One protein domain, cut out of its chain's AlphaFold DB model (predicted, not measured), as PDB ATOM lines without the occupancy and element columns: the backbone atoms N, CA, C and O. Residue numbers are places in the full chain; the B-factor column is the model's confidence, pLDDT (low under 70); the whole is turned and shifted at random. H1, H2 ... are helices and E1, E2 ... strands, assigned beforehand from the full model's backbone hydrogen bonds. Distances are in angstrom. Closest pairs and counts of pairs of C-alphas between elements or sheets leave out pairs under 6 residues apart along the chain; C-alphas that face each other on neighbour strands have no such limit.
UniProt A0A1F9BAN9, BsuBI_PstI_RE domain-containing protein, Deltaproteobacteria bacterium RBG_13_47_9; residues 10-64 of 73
ATOM      1  N   LYS A  10     -50.219  -6.127 -33.866       95.31
ATOM      2  CA  LYS A  10     -50.053  -5.661 -32.483       95.31
ATOM      3  C   LYS A  10     -48.709  -6.106 -31.896       95.31
ATOM      4  O   LYS A  10     -47.992  -5.282 -31.333       95.31
ATOM      5  N   ARG A  11     -48.353  -7.386 -32.053       95.12
ATOM      6  CA  ARG A  11     -47.068  -7.908 -31.565       95.12
ATOM      7  C   ARG A  11     -45.884  -7.296 -32.281       95.12
ATOM      8  O   ARG A  11     -44.872  -7.046 -31.641       95.12
ATOM      9  N   GLN A  12     -46.004  -7.046 -33.582       95.44
ATOM     10  CA  GLN A  12     -44.959  -6.368 -34.337       95.44
ATOM     11  C   GLN A  12     -44.664  -4.992 -33.724       95.44
ATOM     12  O   GLN A  12     -43.512  -4.699 -33.431       95.44
ATOM     13  N   ILE A  13     -45.692  -4.190 -33.420       96.00
ATOM     14  CA  ILE A  13     -45.523  -2.885 -32.755       96.00
ATOM     15  C   ILE A  13     -44.854  -3.031 -31.378       96.00
ATOM     16  O   ILE A  13     -44.000  -2.223 -31.012       96.00
ATOM     17  N   GLU A  14     -45.242  -4.040 -30.597       96.88
ATOM     18  CA  GLU A  14     -44.656  -4.306 -29.276       96.88
ATOM     19  C   GLU A  14     -43.176  -4.706 -29.377       96.88
ATOM     20  O   GLU A  14     -42.349  -4.172 -28.636       96.88
ATOM     21  N   LEU A  15     -42.822  -5.576 -30.329       95.81
ATOM     22  CA  LEU A  15     -41.438  -5.979 -30.589       95.81
ATOM     23  C   LEU A  15     -40.591  -4.818 -31.111       95.81
ATOM     24  O   LEU A  15     -39.466  -4.642 -30.658       95.81
ATOM     25  N   GLU A  16     -41.134  -3.986 -32.000       95.44
ATOM     26  CA  GLU A  16     -40.434  -2.802 -32.505       95.44
ATOM     27  C   GLU A  16     -40.073  -1.826 -31.382       95.44
ATOM     28  O   GLU A  16     -38.956  -1.307 -31.344       95.44
ATOM     29  N   LYS A  17     -40.978  -1.636 -30.413       97.31
ATOM     30  CA  LYS A  17     -40.703  -0.845 -29.208       97.31
ATOM     31  C   LYS A  17     -39.668  -1.514 -28.308       97.31
ATOM     32  O   LYS A  17     -38.739  -0.849 -27.855       97.31
ATOM     33  N   ALA A  18     -39.808  -2.816 -28.059       97.31
ATOM     34  CA  ALA A  18     -38.885  -3.565 -27.209       97.31
ATOM     35  C   ALA A  18     -37.457  -3.608 -27.785       97.31
ATOM     36  O   ALA A  18     -36.482  -3.628 -27.039       97.31
ATOM     37  N   LEU A  19     -37.332  -3.582 -29.114       96.62
ATOM     38  CA  LEU A  19     -36.071  -3.689 -29.847       96.62
ATOM     39  C   LEU A  19     -35.600  -2.348 -30.431       96.62
ATOM     40  O   LEU A  19     -34.808  -2.341 -31.375       96.62
ATOM     41  N   ILE A  20     -36.044  -1.213 -29.880       96.38
ATOM     42  CA  ILE A  20     -35.685   0.135 -30.362       96.38
ATOM     43  C   ILE A  20     -34.162   0.377 -30.382       96.38
ATOM     44  O   ILE A  20     -33.654   1.072 -31.255       96.38
ATOM     45  N   GLY A  21     -33.416  -0.231 -29.453       97.19
ATOM     46  CA  GLY A  21     -31.954  -0.122 -29.367       97.19
ATOM     47  C   GLY A  21     -31.178  -1.152 -30.197       97.19
ATOM     48  O   GLY A  21     -29.946  -1.133 -30.200       97.19
ATOM     49  N   CYS A  22     -31.865  -2.074 -30.880       96.94
ATOM     50  CA  CYS A  22     -31.212  -3.103 -31.680       96.94
ATOM     51  C   CYS A  22     -30.656  -2.494 -32.974       96.94
ATOM     52  O   CYS A  22     -31.408  -2.037 -33.831       96.94
ATOM     53  N   LYS A  23     -29.327  -2.512 -33.122       95.38
ATOM     54  CA  LYS A  23     -28.639  -2.023 -34.332       95.38
ATOM     55  C   LYS A  23     -28.660  -3.028 -35.486       95.38
ATOM     56  O   LYS A  23     -28.357  -2.658 -36.617       95.38
ATOM     57  N   ALA A  24     -28.963  -4.295 -35.206       95.56
ATOM     58  CA  ALA A  24     -29.062  -5.324 -36.231       95.56
ATOM     59  C   ALA A  24     -30.362  -5.172 -37.029       95.56
ATOM     60  O   ALA A  24     -31.375  -4.675 -36.529       95.56
ATOM     61  N   ARG A  25     -30.351  -5.658 -38.273       89.94
ATOM     62  CA  ARG A  25     -31.577  -5.774 -39.058       89.94
ATOM     63  C   ARG A  25     -32.493  -6.805 -38.399       89.94
ATOM     64  O   ARG A  25     -32.096  -7.951 -38.201       89.94
ATOM     65  N   LYS A  26     -33.718  -6.394 -38.090       91.94
ATOM     66  CA  LYS A  26     -34.755  -7.263 -37.531       91.94
ATOM     67  C   LYS A  26     -35.439  -8.020 -38.669       91.94
ATOM     68  O   LYS A  26     -35.749  -7.430 -39.703       91.94
ATOM     69  N   ALA A  27     -35.632  -9.317 -38.476       92.38
ATOM     70  CA  ALA A  27     -36.419 -10.180 -39.345       92.38
ATOM     71  C   ALA A  27     -37.379 -10.964 -38.454       92.38
ATOM     72  O   ALA A  27     -36.964 -11.484 -37.414       92.38
ATOM     73  N   TYR A  28     -38.648 -11.022 -38.841       94.69
ATOM     74  CA  TYR A  28     -39.678 -11.667 -38.043       94.69
ATOM     75  C   TYR A  28     -40.320 -12.778 -38.848       94.69
ATOM     76  O   TYR A  28     -40.881 -12.535 -39.912       94.69
ATOM     77  N   ILE A  29     -40.255 -13.993 -38.312       95.31
ATOM     78  CA  ILE A  29     -40.694 -15.189 -39.019       95.31
ATOM     79  C   ILE A  29     -41.776 -15.878 -38.193       95.31
ATOM     80  O   ILE A  29     -41.532 -16.289 -37.058       95.31
ATOM     81  N   SER A  30     -42.974 -16.009 -38.764       96.06
ATOM     82  CA  SER A  30     -44.016 -16.886 -38.222       96.06
ATOM     83  C   SER A  30     -43.834 -18.294 -38.783       96.06
ATOM     84  O   SER A  30     -43.738 -18.476 -39.996       96.06
ATOM     85  N   VAL A  31     -43.781 -19.293 -37.905       96.12
ATOM     86  CA  VAL A  31     -43.503 -20.686 -38.275       96.12
ATOM     87  C   VAL A  31     -44.751 -21.541 -38.102       96.12
ATOM     88  O   VAL A  31     -45.373 -21.519 -37.038       96.12
ATOM     89  N   PHE A  32     -45.087 -22.321 -39.130       95.88
ATOM     90  CA  PHE A  32     -46.207 -23.262 -39.106       95.88
ATOM     91  C   PHE A  32     -45.759 -24.668 -39.518       95.88
ATOM     92  O   PHE A  32     -44.865 -24.794 -40.355       95.88
ATOM     93  N   PRO A  33     -46.396 -25.728 -38.986       96.12
ATOM     94  CA  PRO A  33     -46.091 -27.094 -39.408       96.12
ATOM     95  C   PRO A  33     -46.492 -27.334 -40.873       96.12
ATOM     96  O   PRO A  33     -45.757 -27.950 -41.641       96.12
ATOM     97  N   ASP A  34     -47.646 -26.808 -41.294       96.62
ATOM     98  CA  ASP A  34     -48.187 -27.014 -42.635       96.62
ATOM     99  C   ASP A  34     -49.065 -25.839 -43.115       96.62
ATOM    100  O   ASP A  34     -49.395 -24.903 -42.378       96.62
ATOM    101  N   PHE A  35     -49.472 -25.901 -44.388       96.62
ATOM    102  CA  PHE A  35     -50.370 -24.919 -45.000       96.62
ATOM    103  C   PHE A  35     -51.786 -24.923 -44.407       96.62
ATOM    104  O   PHE A  35     -52.492 -23.921 -44.527       96.62
ATOM    105  N   ARG A  36     -52.241 -26.035 -43.815       96.62
ATOM    106  CA  ARG A  36     -53.574 -26.120 -43.206       96.62
ATOM    107  C   ARG A  36     -53.616 -25.273 -41.940       96.62
ATOM    108  O   ARG A  36     -54.591 -24.551 -41.760       96.62
ATOM    109  N   GLU A  37     -52.579 -25.336 -41.111       95.56
ATOM    110  CA  GLU A  37     -52.457 -24.490 -39.930       95.56
ATOM    111  C   GLU A  37     -52.224 -23.033 -40.329       95.56
ATOM    112  O   GLU A  37     -52.979 -22.171 -39.897       95.56
ATOM    113  N   PHE A  38     -51.283 -22.755 -41.239       95.94
ATOM    114  CA  PHE A  38     -51.034 -21.395 -41.741       95.94
ATOM    115  C   PHE A  38     -52.314 -20.683 -42.216       95.94
ATOM    116  O   PHE A  38     -52.570 -19.544 -41.826       95.94
ATOM    117  N   LYS A  39     -53.165 -21.362 -43.000       96.06
ATOM    118  CA  LYS A  39     -54.425 -20.790 -43.512       96.06
ATOM    119  C   LYS A  39     -55.383 -20.328 -42.415       96.06
ATOM    120  O   LYS A  39     -56.168 -19.422 -42.670       96.06
ATOM    121  N   ARG A  40     -55.338 -20.928 -41.221       95.44
ATOM    122  CA  ARG A  40     -56.188 -20.527 -40.087       95.44
ATOM    123  C   ARG A  40     -55.781 -19.188 -39.478       95.44
ATOM    124  O   ARG A  40     -56.576 -18.632 -38.734       95.44
ATOM    125  N   HIS A  41     -54.569 -18.707 -39.764       94.81
ATOM    126  CA  HIS A  41     -54.019 -17.494 -39.156       94.81
ATOM    127  C   HIS A  41     -53.609 -16.423 -40.171       94.81
ATOM    128  O   HIS A  41     -53.060 -15.399 -39.771       94.81
ATOM    129  N   ILE A  42     -53.822 -16.658 -41.470       95.25
ATOM    130  CA  ILE A  42     -53.319 -15.803 -42.558       95.25
ATOM    131  C   ILE A  42     -53.804 -14.349 -42.463       95.25
ATOM    132  O   ILE A  42     -53.082 -13.427 -42.825       95.25
ATOM    133  N   ASP A  43     -55.010 -14.151 -41.942       94.94
ATOM    134  CA  ASP A  43     -55.669 -12.862 -41.736       94.94
ATOM    135  C   ASP A  43     -55.064 -12.037 -40.589       94.94
ATOM    136  O   ASP A  43     -55.289 -10.830 -40.508       94.94
ATOM    137  N   ASN A  44     -54.273 -12.668 -39.719       94.81
ATOM    138  CA  ASN A  44     -53.679 -12.048 -38.537       94.81
ATOM    139  C   ASN A  44     -52.140 -12.043 -38.568       94.81
ATOM    140  O   ASN A  44     -51.500 -11.909 -37.525       94.81
ATOM    141  N   ILE A  45     -51.526 -12.202 -39.740       96.06
ATOM    142  CA  ILE A  45     -50.071 -12.087 -39.915       96.06
ATOM    143  C   ILE A  45     -49.724 -10.643 -40.281       96.06
ATOM    144  O   ILE A  45     -50.368 -10.027 -41.127       96.06
ATOM    145  N   ALA A  46     -48.715 -10.084 -39.617       95.88
ATOM    146  CA  ALA A  46     -48.277  -8.719 -39.866       95.88
ATOM    147  C   ALA A  46     -47.581  -8.557 -41.229       95.88
ATOM    148  O   ALA A  46     -46.809  -9.416 -41.655       95.88
ATOM    149  N   TRP A  47     -47.802  -7.419 -41.889       94.50
ATOM    150  CA  TRP A  47     -47.015  -7.005 -43.055       94.50
ATOM    151  C   TRP A  47     -45.548  -6.754 -42.688       94.50
ATOM    152  O   TRP A  47     -45.220  -6.539 -41.523       94.50
ATOM    153  N   GLU A  48     -44.666  -6.742 -43.687       92.81
ATOM    154  CA  GLU A  48     -43.207  -6.649 -43.524       92.81
ATOM    155  C   GLU A  48     -42.632  -7.788 -42.662       92.81
ATOM    156  O   GLU A  48     -41.705  -7.590 -41.873       92.81
ATOM    157  N   THR A  49     -43.205  -8.989 -42.790       94.31
ATOM    158  CA  THR A  49     -42.742 -10.204 -42.103       94.31
ATOM    159  C   THR A  49     -42.708 -11.397 -43.049       94.31
ATOM    160  O   THR A  49     -43.187 -11.345 -44.187       94.31
ATOM    161  N   GLU A  50     -42.115 -12.492 -42.584       95.31
ATOM    162  CA  GLU A  50     -42.000 -13.728 -43.334       95.31
ATOM    163  C   GLU A  50     -42.743 -14.886 -42.662       95.31
ATOM    164  O   GLU A  50     -42.946 -14.936 -41.445       95.31
ATOM    165  N   VAL A  51     -43.128 -15.861 -43.481       96.56
ATOM    166  CA  VAL A  51     -43.687 -17.132 -43.032       96.56
ATOM    167  C   VAL A  51     -42.816 -18.270 -43.540       96.56
ATOM    168  O   VAL A  51     -42.494 -18.334 -44.729       96.56
ATOM    169  N   TRP A  52     -42.479 -19.187 -42.636       97.56
ATOM    170  CA  TRP A  52     -41.800 -20.440 -42.951       97.56
ATOM    171  C   TRP A  52     -42.700 -21.622 -42.581       97.56
ATOM    172  O   TRP A  52     -43.350 -21.620 -41.532       97.56
ATOM    173  N   ILE A  53     -42.770 -22.616 -43.466       97.56
ATOM    174  CA  ILE A  53     -43.640 -23.785 -43.307       97.56
ATOM    175  C   ILE A  53     -42.768 -25.034 -43.278       97.56
ATOM    176  O   ILE A  53     -42.096 -25.332 -44.262       97.56
ATOM    177  N   GLU A  54     -42.824 -25.783 -42.179       97.31
ATOM    178  CA  GLU A  54     -41.997 -26.976 -41.962       97.31
ATOM    179  C   GLU A  54     -42.179 -28.020 -43.070       97.31
ATOM    180  O   GLU A  54     -41.198 -28.554 -43.577       97.31
ATOM    181  N   ALA A  55     -43.418 -28.247 -43.519       97.69
ATOM    182  CA  ALA A  55     -43.719 -29.157 -44.626       97.69
ATOM    183  C   ALA A  55     -43.141 -28.721 -45.991       97.69
ATOM    184  O   ALA A  55     -43.119 -29.524 -46.920       97.69
ATOM    185  N   ASN A  56     -42.697 -27.467 -46.141       97.00
ATOM    186  CA  ASN A  56     -42.068 -26.939 -47.358       97.00
ATOM    187  C   ASN A  56     -40.808 -26.129 -46.997       97.00
ATOM    188  O   ASN A  56     -40.754 -24.921 -47.241       97.00
ATOM    189  N   PRO A  57     -39.776 -26.774 -46.424       96.44
ATOM    190  CA  PRO A  57     -38.707 -26.087 -45.700       96.44
ATOM    191  C   PRO A  57     -37.771 -25.271 -46.604       96.44
ATOM    192  O   PRO A  57     -37.071 -24.385 -46.117       96.44
ATOM    193  N   ALA A  58     -37.767 -25.554 -47.911       97.12
ATOM    194  CA  ALA A  58     -36.983 -24.846 -48.924       97.12
ATOM    195  C   ALA A  58     -37.631 -23.530 -49.405       97.12
ATOM    196  O   ALA A  58     -37.036 -22.817 -50.212       97.12
ATOM    197  N   HIS A  59     -38.842 -23.209 -48.943       95.56
ATOM    198  CA  HIS A  59     -39.611 -22.057 -49.404       95.56
ATOM    199  C   HIS A  59     -39.973 -21.119 -48.247       95.56
ATOM    200  O   HIS A  59     -40.109 -21.537 -47.097       95.56
ATOM    201  N   MET A  60     -40.172 -19.839 -48.566       94.81
ATOM    202  CA  MET A  60     -40.738 -18.848 -47.651       94.81
ATOM    203  C   MET A  60     -41.815 -18.028 -48.353       94.81
ATOM    204  O   MET A  60     -41.767 -17.829 -49.567       94.81
ATOM    205  N   ILE A  61     -42.776 -17.536 -47.575       95.06
ATOM    206  CA  ILE A  61     -43.791 -16.586 -48.038       95.06
ATOM    207  C   ILE A  61     -43.446 -15.221 -47.447       95.06
ATOM    208  O   ILE A  61     -43.225 -15.099 -46.241       95.06
ATOM    209  N   HIS A  62     -43.411 -14.195 -48.291       93.62
ATOM    210  CA  HIS A  62     -43.078 -12.829 -47.894       93.62
ATOM    211  C   HIS A  62     -44.335 -11.963 -47.875       93.62
ATOM    212  O   HIS A  62     -44.966 -11.753 -48.913       93.62
ATOM    213  N   PHE A  63     -44.703 -11.456 -46.700       93.62
ATOM    214  CA  PHE A  63     -45.819 -10.528 -46.551       93.62
ATOM    215  C   PHE A  63     -45.302  -9.113 -46.792       93.62
ATOM    216  O   PHE A  63     -44.997  -8.390 -45.850       93.62
ATOM    217  N   ASN A  64     -45.231  -8.729 -48.070       88.94
ATOM    218  CA  ASN A  64     -44.609  -7.493 -48.556       88.94
ATOM    219  C   ASN A  64     -43.075  -7.466 -48.397       88.94
ATOM    220  O   ASN A  64     -42.447  -8.377 -47.851       88.94
TER     221      ASN A  64
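This is residues 10 to 64 of the 73 residues of the protein "BsuBI_PstI_RE domain-containing protein" of Deltaproteobacteria bacterium RBG_13_47_9 (UniProt A0A1F9BAN9). A small sheet of three strands, E1, E2 and E3, has the short helix H2 over one face, while the longer helix H1 sits off the sheet, joined to E1 by a loop; residues 17 to 25 stick out. The printed part has 55 residues with two named helices and three named strands, in the order H1 E1 H2 E2 E3; the sheet is mixed, in the order E1 E2 E3. The class is mixed, helices and strands, with 27 of the 55 residues, under half, in named elements. The outline is elongated, 36 by 23 by 18 A, and only just loose, close to compact, with a radius of gyration of the C-alphas of 12.4 A.

Start at H1, residues 10 to 18, which is not on the sheet. Go on to E1, residues 29 to 32, and E2, residues 49 to 53: they are parallel at 27 degrees, with N 30 and O 50 2.9 A apart, within hydrogen-bond range. Between them in the chain look for H2, residues 35 to 39, on the sheet at a height of 7.9 A; its closest C-alphas to E1 are Phe 38 and Phe 32, 5.8 A apart. E1, H2 and E2 form a strand-helix-strand unit, two parallel neighbour strands with a helix between, and its crossover is right-handed. E3, residues 60 to 63, forms an antiparallel hairpin with E2 at 150 degrees, with N 51 and O 61 2.9 A apart. H1 is apart from H2, E2 and E3. In H1 and H2 every O i to N i+4 pair is within hydrogen-bond range.

Find C-alpha 10 at (-50.053, -5.661, -32.483); from there H1 runs 12.5 A to C-alpha 18. E1 spans 9.8 A, H2 6.0 A, and E2 13.7 A from C-alpha 49 at (-42.742, -10.204, -42.103). E3 spans 9.8 A and ends at C-alpha 63, (-45.819, -10.528, -46.551).

The two C-alphas farthest apart are those of Gly 21 and Arg 36, at 36.5 A. The printed part has no cut, no link is long, and no printed residue is under 70 in pLDDT.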